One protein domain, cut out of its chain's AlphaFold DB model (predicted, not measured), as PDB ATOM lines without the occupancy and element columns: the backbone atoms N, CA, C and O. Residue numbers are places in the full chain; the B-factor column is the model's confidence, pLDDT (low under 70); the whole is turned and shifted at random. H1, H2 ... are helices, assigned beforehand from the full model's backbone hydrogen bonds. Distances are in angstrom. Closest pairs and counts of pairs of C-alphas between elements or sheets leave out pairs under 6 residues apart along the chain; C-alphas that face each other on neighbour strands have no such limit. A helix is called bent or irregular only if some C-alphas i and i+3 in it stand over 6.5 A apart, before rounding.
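What this domain is: This is residues 11 to 76 of the 672 residues of the protein "Hypothetical protein" of Compsopogon caeruleus (UniProt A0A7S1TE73). One long helix, H1, packs near its first end on a small group of three short helices, H2, H3 and H4, while residues 26 to 38, the last part of H1 and part of the link after it, stick out to one side as a loop. The long link then folds back to the group, where H2 and H3 form a helical hairpin and H4 sits next to H3 at about a right angle. The printed part has 66 residues with four named helices, in the order H1, H2, H3, H4, and no named strand; the class is all helix. It is only just compact, close to loose, with a radius of gyration of the C-alphas of 12.6 A, and its outline is elongated, spanning 38 by 23 by 17 A.

Where its parts are: H1, residues 11 to 31, begins with C-alpha 11 at (19.944, 9.157, 9.634) and ends with C-alpha 31 at (9.093, -6.266, -15.999), 31.8 A from first to last C-alpha. It is neither bent nor irregular, but only just: C-alphas 27 and 30 are 6.3 A apart. Residues 32 to 46 hold no named element. H2, residues 47 to 52, measures 8.7 A. H3, residues 56 to 64, measures 12.6 A. H4, residues 68 to 74, measures 9.9 A and ends with C-alpha 74 at (24.229, 12.675, 1.010).

How they stand to each other: H1 touches H3 with residues 13 to 17 alone; the closest C-alphas are those of Leu 13 and Ala 61, 6.9 A apart. Their lines stand at a steep tilt of 51 degrees, and they run opposite ways. H1 and H4 are near each other, with 6 pairs of C-alphas within 10 A. H1 and H2 are apart. H2 and H3 touch, with the C-alphas of Leu 50 and Phe 56 closest at 6.8 A; they form a helical hairpin at a shallow tilt of 16 degrees, opposite ways. H3 and H4 are close but not clearly touching, the closest C-alphas being those of Ile 62 and Thr 68 at 6.1 A, and they stand about perpendicular at 74 degrees. H2 and H4 are apart. In H2, H3 and H4 every O i to N i+4 pair is within hydrogen-bond range; in H1, 14 of 17 are.

The domain as a whole: The C-alphas farthest apart are those of Glu 33 and Arg 64, at 37.7 A. Residues 26 to 38, of which 26 to 31 belong to H1, stand free; without them the body spans 29 by 23 by 17 A. The link from H1 to H2 is long, with 15 residues, while those from H2 to H3 and from H3 to H4 are tight. The printed part has no cut. Its mean pLDDT is 74.4, and residues 25 to 41 are under 70.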
ATOM      1  N   GLN A  11      19.776  10.617   9.707       85.00
ATOM      2  CA  GLN A  11      19.944   9.157   9.634       85.00
ATOM      3  C   GLN A  11      18.600   8.422   9.508       85.00
ATOM      4  O   GLN A  11      18.473   7.453   8.762       85.00
ATOM      5  N   ASN A  12      17.560   8.918  10.190       87.50
ATOM      6  CA  ASN A  12      16.212   8.355  10.086       87.50
ATOM      7  C   ASN A  12      15.579   8.627   8.716       87.50
ATOM      8  O   ASN A  12      14.847   7.781   8.203       87.50
ATOM      9  N   LEU A  13      15.848   9.801   8.130       87.69
ATOM     10  CA  LEU A  13      15.427  10.128   6.768       87.69
ATOM     11  C   LEU A  13      16.151   9.252   5.743       87.69
ATOM     12  O   LEU A  13      15.503   8.708   4.858       87.69
ATOM     13  N   GLU A  14      17.467   9.111   5.869       87.06
ATOM     14  CA  GLU A  14      18.300   8.314   4.972       87.06
ATOM     15  C   GLU A  14      17.862   6.848   4.947       87.06
ATOM     16  O   GLU A  14      17.603   6.320   3.869       87.06
ATOM     17  N   ARG A  15      17.667   6.223   6.117       86.44
ATOM     18  CA  ARG A  15      17.186   4.837   6.211       86.44
ATOM     19  C   ARG A  15      15.844   4.644   5.506       86.44
ATOM     20  O   ARG A  15      15.716   3.777   4.652       86.44
ATOM     21  N   GLU A  16      14.852   5.471   5.828       89.06
ATOM     22  CA  GLU A  16      13.504   5.340   5.253       89.06
ATOM     23  C   GLU A  16      13.472   5.671   3.755       89.06
ATOM     24  O   GLU A  16      12.647   5.138   3.014       89.06
ATOM     25  N   LEU A  17      14.357   6.559   3.294       87.50
ATOM     26  CA  LEU A  17      14.491   6.884   1.881       87.50
ATOM     27  C   LEU A  17      15.153   5.737   1.106       87.50
ATOM     28  O   LEU A  17      14.696   5.423   0.011       87.50
ATOM     29  N   LEU A  18      16.180   5.094   1.669       86.31
ATOM     30  CA  LEU A  18      16.833   3.930   1.066       86.31
ATOM     31  C   LEU A  18      15.912   2.704   1.050       86.31
ATOM     32  O   LEU A  18      15.782   2.082   0.001       86.31
ATOM     33  N   GLU A  19      15.193   2.426   2.142       86.19
ATOM     34  CA  GLU A  19      14.152   1.383   2.191       86.19
ATOM     35  C   GLU A  19      13.071   1.619   1.124       86.19
ATOM     36  O   GLU A  19      12.596   0.690   0.468       86.19
ATOM     37  N   PHE A  20      12.679   2.881   0.916       87.06
ATOM     38  CA  PHE A  20      11.708   3.236  -0.114       87.06
ATOM     39  C   PHE A  20      12.241   2.994  -1.534       87.06
ATOM     40  O   PHE A  20      11.494   2.514  -2.387       87.06
ATOM     41  N   VAL A  21      13.513   3.317  -1.791       84.31
ATOM     42  CA  VAL A  21      14.168   3.070  -3.086       84.31
ATOM     43  C   VAL A  21      14.296   1.568  -3.349       84.31
ATOM     44  O   VAL A  21      13.897   1.113  -4.416       84.31
ATOM     45  N   GLU A  22      14.724   0.779  -2.362       80.81
ATOM     46  CA  GLU A  22      14.806  -0.685  -2.477       80.81
ATOM     47  C   GLU A  22      13.435  -1.316  -2.770       80.81
ATOM     48  O   GLU A  22      13.302  -2.169  -3.650       80.81
ATOM     49  N   ALA A  23      12.378  -0.843  -2.102       80.12
ATOM     50  CA  ALA A  23      11.012  -1.291  -2.359       80.12
ATOM     51  C   ALA A  23      10.483  -0.883  -3.750       80.12
ATOM     52  O   ALA A  23       9.586  -1.548  -4.282       80.12
ATOM     53  N   MET A  24      10.994   0.206  -4.342       76.00
ATOM     54  CA  MET A  24      10.697   0.582  -5.728       76.00
ATOM     55  C   MET A  24      11.421  -0.327  -6.721       76.00
ATOM     56  O   MET A  24      10.770  -0.825  -7.642       76.00
ATOM     57  N   ASP A  25      12.711  -0.589  -6.504       69.50
ATOM     58  CA  ASP A  25      13.538  -1.394  -7.408       69.50
ATOM     59  C   ASP A  25      13.042  -2.855  -7.487       69.50
ATOM     60  O   ASP A  25      12.929  -3.421  -8.580       69.50
ATOM     61  N   LEU A  26      12.594  -3.423  -6.357       63.19
ATOM     62  CA  LEU A  26      11.943  -4.744  -6.276       63.19
ATOM     63  C   LEU A  26      10.617  -4.836  -7.054       63.19
ATOM     64  O   LEU A  26      10.217  -5.919  -7.475       63.19
ATOM     65  N   ARG A  27       9.906  -3.718  -7.251       58.19
ATOM     66  CA  ARG A  27       8.661  -3.689  -8.045       58.19
ATOM     67  C   ARG A  27       8.918  -3.503  -9.538       58.19
ATOM     68  O   ARG A  27       8.050  -3.861 -10.334       58.19
ATOM     69  N   SER A  28      10.063  -2.941  -9.925       55.44
ATOM     70  CA  SER A  28      10.453  -2.779 -11.332       55.44
ATOM     71  C   SER A  28      11.123  -4.014 -11.937       55.44
ATOM     72  O   SER A  28      10.981  -4.223 -13.141       55.44
ATOM     73  N   SER A  29      11.777  -4.866 -11.137       52.44
ATOM     74  CA  SER A  29      12.471  -6.071 -11.630       52.44
ATOM     75  C   SER A  29      11.544  -7.138 -12.237       52.44
ATOM     76  O   SER A  29      11.994  -7.963 -13.022       52.44
ATOM     77  N   VAL A  30      10.233  -7.089 -11.969       49.53
ATOM     78  CA  VAL A  30       9.239  -8.024 -12.539       49.53
ATOM     79  C   VAL A  30       8.938  -7.743 -14.026       49.53
ATOM     80  O   VAL A  30       8.192  -8.490 -14.655       49.53
ATOM     81  N   LYS A  31       9.479  -6.673 -14.633       47.06
ATOM     82  CA  LYS A  31       9.093  -6.266 -15.999       47.06
ATOM     83  C   LYS A  31      10.215  -5.976 -16.991       47.06
ATOM     84  O   LYS A  31       9.906  -5.460 -18.067       47.06
ATOM     85  N   THR A  32      11.486  -6.275 -16.723       44.09
ATOM     86  CA  THR A  32      12.512  -6.050 -17.761       44.09
ATOM     87  C   THR A  32      13.767  -6.894 -17.552       44.09
ATOM     88  O   THR A  32      14.502  -6.683 -16.593       44.09
ATOM     89  N   GLU A  33      14.043  -7.814 -18.482       47.94
ATOM     90  CA  GLU A  33      15.390  -8.347 -18.701       47.94
ATOM     91  C   GLU A  33      16.260  -7.211 -19.250       47.94
ATOM     92  O   GLU A  33      16.153  -6.829 -20.415       47.94
ATOM     93  N   MET A  34      17.083  -6.612 -18.392       40.47
ATOM     94  CA  MET A  34      18.049  -5.585 -18.770       40.47
ATOM     95  C   MET A  34      19.409  -5.911 -18.147       40.47
ATOM     96  O   MET A  34      19.538  -6.085 -16.939       40.47
ATOM     97  N   SER A  35      20.400  -6.006 -19.036       40.03
ATOM     98  CA  SER A  35      21.855  -6.098 -18.860       40.03
ATOM     99  C   SER A  35      22.420  -5.768 -17.464       40.03
ATOM    100  O   SER A  35      22.296  -4.652 -16.957       40.03
ATOM    101  N   GLY A  36      23.152  -6.731 -16.892       42.94
ATOM    102  CA  GLY A  36      23.747  -6.728 -15.548       42.94
ATOM    103  C   GLY A  36      24.884  -5.731 -15.271       42.94
ATOM    104  O   GLY A  36      25.767  -6.039 -14.480       42.94
ATOM    105  N   LYS A  37      24.889  -4.541 -15.887       45.00
ATOM    106  CA  LYS A  37      25.825  -3.443 -15.554       45.00
ATOM    107  C   LYS A  37      25.160  -2.136 -15.102       45.00
ATOM    108  O   LYS A  37      25.868  -1.230 -14.675       45.00
ATOM    109  N   GLU A  38      23.830  -2.028 -15.134       42.94
ATOM    110  CA  GLU A  38      23.090  -0.862 -14.602       42.94
ATOM    111  C   GLU A  38      22.559  -1.056 -13.169       42.94
ATOM    112  O   GLU A  38      22.028  -0.119 -12.578       42.94
ATOM    113  N   LEU A  39      22.751  -2.241 -12.576       45.94
ATOM    114  CA  LEU A  39      22.128  -2.633 -11.305       45.94
ATOM    115  C   LEU A  39      22.699  -1.958 -10.040       45.94
ATOM    116  O   LEU A  39      22.177  -2.179  -8.953       45.94
ATOM    117  N   GLU A  40      23.746  -1.135 -10.144       46.69
ATOM    118  CA  GLU A  40      24.426  -0.567  -8.964       46.69
ATOM    119  C   GLU A  40      24.111   0.912  -8.680       46.69
ATOM    120  O   GLU A  40      24.600   1.466  -7.695       46.69
ATOM    121  N   ARG A  41      23.279   1.590  -9.484       54.47
ATOM    122  CA  ARG A  41      22.983   3.025  -9.280       54.47
ATOM    123  C   ARG A  41      21.565   3.263  -8.772       54.47
ATOM    124  O   ARG A  41      20.638   3.476  -9.547       54.47
ATOM    125  N   ARG A  42      21.419   3.303  -7.445       70.56
ATOM    126  CA  ARG A  42      20.172   3.678  -6.758       70.56
ATOM    127  C   ARG A  42      19.787   5.124  -7.112       70.56
ATOM    128  O   ARG A  42      20.525   6.070  -6.829       70.56
ATOM    129  N   ARG A  43      18.637   5.310  -7.766       81.88
ATOM    130  CA  ARG A  43      18.156   6.622  -8.242       81.88
ATOM    131  C   ARG A  43      17.327   7.333  -7.172       81.88
ATOM    132  O   ARG A  43      16.508   6.719  -6.496       81.88
ATOM    133  N   MET A  44      17.471   8.656  -7.073       81.19
ATOM    134  CA  MET A  44      16.648   9.467  -6.171       81.19
ATOM    135  C   MET A  44      15.169   9.493  -6.628       81.19
ATOM    136  O   MET A  44      14.905   9.892  -7.770       81.19
ATOM    137  N   PRO A  45      14.194   9.161  -5.755       82.56
ATOM    138  CA  PRO A  45      12.772   9.217  -6.083       82.56
ATOM    139  C   PRO A  45      12.306  10.623  -6.461       82.56
ATOM    140  O   PRO A  45      12.672  11.623  -5.831       82.56
ATOM    141  N   THR A  46      11.446  10.717  -7.472       81.88
ATOM    142  CA  THR A  46      10.824  11.984  -7.865       81.88
ATOM    143  C   THR A  46       9.659  12.343  -6.942       81.88
ATOM    144  O   THR A  46       9.003  11.486  -6.352       81.88
ATOM    145  N   GLN A  47       9.335  13.638  -6.855       77.31
ATOM    146  CA  GLN A  47       8.226  14.113  -6.020       77.31
ATOM    147  C   GLN A  47       6.886  13.439  -6.377       77.31
ATOM    148  O   GLN A  47       6.121  13.076  -5.490       77.31
ATOM    149  N   LYS A  48       6.629  13.197  -7.670       80.25
ATOM    150  CA  LYS A  48       5.409  12.516  -8.135       80.25
ATOM    151  C   LYS A  48       5.336  11.054  -7.689       80.25
ATOM    152  O   LYS A  48       4.247  10.553  -7.425       80.25
ATOM    153  N   GLU A  49       6.472  10.365  -7.619       80.31
ATOM    154  CA  GLU A  49       6.535   8.974  -7.153       80.31
ATOM    155  C   GLU A  49       6.248   8.894  -5.647       80.31
ATOM    156  O   GLU A  49       5.453   8.053  -5.222       80.31
ATOM    157  N   LEU A  50       6.783   9.834  -4.858       84.44
ATOM    158  CA  LEU A  50       6.478   9.959  -3.427       84.44
ATOM    159  C   LEU A  50       5.004  10.325  -3.172       84.44
ATOM    160  O   LEU A  50       4.376   9.761  -2.272       84.44
ATOM    161  N   GLU A  51       4.420  11.211  -3.986       83.00
ATOM    162  CA  GLU A  51       2.988  11.550  -3.948       83.00
ATOM    163  C   GLU A  51       2.107  10.338  -4.275       83.00
ATOM    164  O   GLU A  51       1.152  10.055  -3.547       83.00
ATOM    165  N   LYS A  52       2.448   9.576  -5.322       83.81
ATOM    166  CA  LYS A  52       1.717   8.358  -5.708       83.81
ATOM    167  C   LYS A  52       1.768   7.295  -4.607       83.81
ATOM    168  O   LYS A  52       0.768   6.624  -4.364       83.81
ATOM    169  N   ALA A  53       2.898   7.182  -3.911       81.25
ATOM    170  CA  ALA A  53       3.057   6.305  -2.755       81.25
ATOM    171  C   ALA A  53       2.464   6.879  -1.450       81.25
ATOM    172  O   ALA A  53       2.544   6.233  -0.406       81.25
ATOM    173  N   LYS A  54       1.869   8.081  -1.492       85.44
ATOM    174  CA  LYS A  54       1.314   8.813  -0.340       85.44
ATOM    175  C   LYS A  54       2.323   9.034   0.801       85.44
ATOM    176  O   LYS A  54       1.923   9.230   1.950       85.44
ATOM    177  N   ARG A  55       3.627   9.060   0.499       85.38
ATOM    178  CA  ARG A  55       4.714   9.334   1.460       85.38
ATOM    179  C   ARG A  55       5.008  10.836   1.541       85.38
ATOM    180  O   ARG A  55       6.096  11.318   1.223       85.38
ATOM    181  N   PHE A  56       3.995  11.602   1.954       84.06
ATOM    182  CA  PHE A  56       4.104  13.056   2.152       84.06
ATOM    183  C   PHE A  56       5.072  13.429   3.285       84.06
ATOM    184  O   PHE A  56       5.658  14.512   3.278       84.06
ATOM    185  N   ASP A  57       5.266  12.507   4.227       86.00
ATOM    186  CA  ASP A  57       6.224  12.590   5.324       86.00
ATOM    187  C   ASP A  57       7.672  12.700   4.821       86.00
ATOM    188  O   ASP A  57       8.387  13.623   5.219       86.00
ATOM    189  N   LEU A  58       8.073  11.841   3.876       85.12
ATOM    190  CA  LEU A  58       9.401  11.881   3.253       85.12
ATOM    191  C   LEU A  58       9.605  13.155   2.429       85.12
ATOM    192  O   LEU A  58      10.666  13.768   2.502       85.12
ATOM    193  N   MET A  59       8.583  13.628   1.710       85.12
ATOM    194  CA  MET A  59       8.681  14.894   0.971       85.12
ATOM    195  C   MET A  59       8.917  16.095   1.892       85.12
ATOM    196  O   MET A  59       9.750  16.959   1.599       85.12
ATOM    197  N   GLY A  60       8.195  16.150   3.014       83.81
ATOM    198  CA  GLY A  60       8.377  17.187   4.026       83.81
ATOM    199  C   GLY A  60       9.750  17.110   4.696       83.81
ATOM    200  O   GLY A  60      10.363  18.142   4.966       83.81
ATOM    201  N   ALA A  61      10.258  15.902   4.945       85.19
ATOM    202  CA  ALA A  61      11.592  15.683   5.497       85.19
ATOM    203  C   ALA A  61      12.710  16.078   4.514       85.19
ATOM    204  O   ALA A  61      13.596  16.843   4.887       85.19
ATOM    205  N   ILE A  62      12.623  15.676   3.240       87.25
ATOM    206  CA  ILE A  62      13.593  16.049   2.195       87.25
ATOM    207  C   ILE A  62      13.697  17.571   2.065       87.25
ATOM    208  O   ILE A  62      14.793  18.114   1.942       87.25
ATOM    209  N   ARG A  63      12.565  18.286   2.122       85.88
ATOM    210  CA  ARG A  63      12.555  19.754   2.050       85.88
ATOM    211  C   ARG A  63      13.254  20.399   3.248       85.88
ATOM    212  O   ARG A  63      13.999  21.353   3.054       85.88
ATOM    213  N   ARG A  64      13.034  19.874   4.458       83.12
ATOM    214  CA  ARG A  64      13.674  20.372   5.687       83.12
ATOM    215  C   ARG A  64      15.188  20.149   5.692       83.12
ATOM    216  O   ARG A  64      15.913  21.003   6.177       83.12
ATOM    217  N   HIS A  65      15.662  19.067   5.075       81.12
ATOM    218  CA  HIS A  65      17.087  18.714   4.985       81.12
ATOM    219  C   HIS A  65      17.809  19.266   3.737       81.12
ATOM    220  O   HIS A  65      18.848  18.748   3.334       81.12
ATOM    221  N   GLY A  66      17.284  20.335   3.121       79.06
ATOM    222  CA  GLY A  66      17.962  21.057   2.031       79.06
ATOM    223  C   GLY A  66      17.541  20.664   0.610       79.06
ATOM    224  O   GLY A  66      18.149  21.111  -0.363       79.06
ATOM    225  N   GLY A  67      16.482  19.867   0.460       80.44
ATOM    226  CA  GLY A  67      15.897  19.509  -0.831       80.44
ATOM    227  C   GLY A  67      16.544  18.295  -1.507       80.44
ATOM    228  O   GLY A  67      17.539  17.737  -1.050       80.44
ATOM    229  N   THR A  68      15.960  17.871  -2.631       79.88
ATOM    230  CA  THR A  68      16.265  16.589  -3.299       79.88
ATOM    231  C   THR A  68      17.720  16.442  -3.737       79.88
ATOM    232  O   THR A  68      18.248  15.337  -3.702       79.88
ATOM    233  N   HIS A  69      18.386  17.536  -4.111       76.44
ATOM    234  CA  HIS A  69      19.788  17.511  -4.531       76.44
ATOM    235  C   HIS A  69      20.754  17.296  -3.356       76.44
ATOM    236  O   HIS A  69      21.694  16.515  -3.458       76.44
ATOM    237  N   VAL A  70      20.529  17.989  -2.234       82.31
ATOM    238  CA  VAL A  70      21.391  17.887  -1.045       82.31
ATOM    239  C   VAL A  70      21.220  16.522  -0.389       82.31
ATOM    240  O   VAL A  70      22.209  15.861  -0.084       82.31
ATOM    241  N   VAL A  71      19.969  16.082  -0.232       85.19
ATOM    242  CA  VAL A  71      19.649  14.773   0.343       85.19
ATOM    243  C   VAL A  71      20.117  13.647  -0.579       85.19
ATOM    244  O   VAL A  71      20.782  12.736  -0.105       85.19
ATOM    245  N   GLY A  72      19.877  13.741  -1.892       83.50
ATOM    246  CA  GLY A  72      20.334  12.733  -2.851       83.50
ATOM    247  C   GLY A  72      21.853  12.566  -2.855       83.50
ATOM    248  O   GLY A  72      22.340  11.446  -2.764       83.50
ATOM    249  N   LYS A  73      22.615  13.669  -2.830       81.88
ATOM    250  CA  LYS A  73      24.083  13.611  -2.735       81.88
ATOM    251  C   LYS A  73      24.568  12.988  -1.421       81.88
ATOM    252  O   LYS A  73      25.580  12.299  -1.428       81.88
ATOM    253  N   ARG A  74      23.877  13.244  -0.302       81.88
ATOM    254  CA  ARG A  74      24.229  12.675   1.010       81.88
ATOM    255  C   ARG A  74      23.903  11.186   1.115       81.88
ATOM    256  O   ARG A  74      24.717  10.454   1.650       81.88
ATOM    257  N   CYS A  75      22.777  10.750   0.554       79.62
ATOM    258  CA  CYS A  75      22.357   9.346   0.523       79.62
ATOM    259  C   CYS A  75      23.004   8.534  -0.621       79.62
ATOM    260  O   CYS A  75      22.566   7.420  -0.892       79.62
ATOM    261  N   SER A  76      23.976   9.100  -1.348       79.75
ATOM    262  CA  SER A  76      24.587   8.501  -2.550       79.75
ATOM    263  C   SER A  76      23.580   8.065  -3.629       79.75
ATOM    264  O   SER A  76      23.801   7.093  -4.347       79.75
TER     265      SER A  76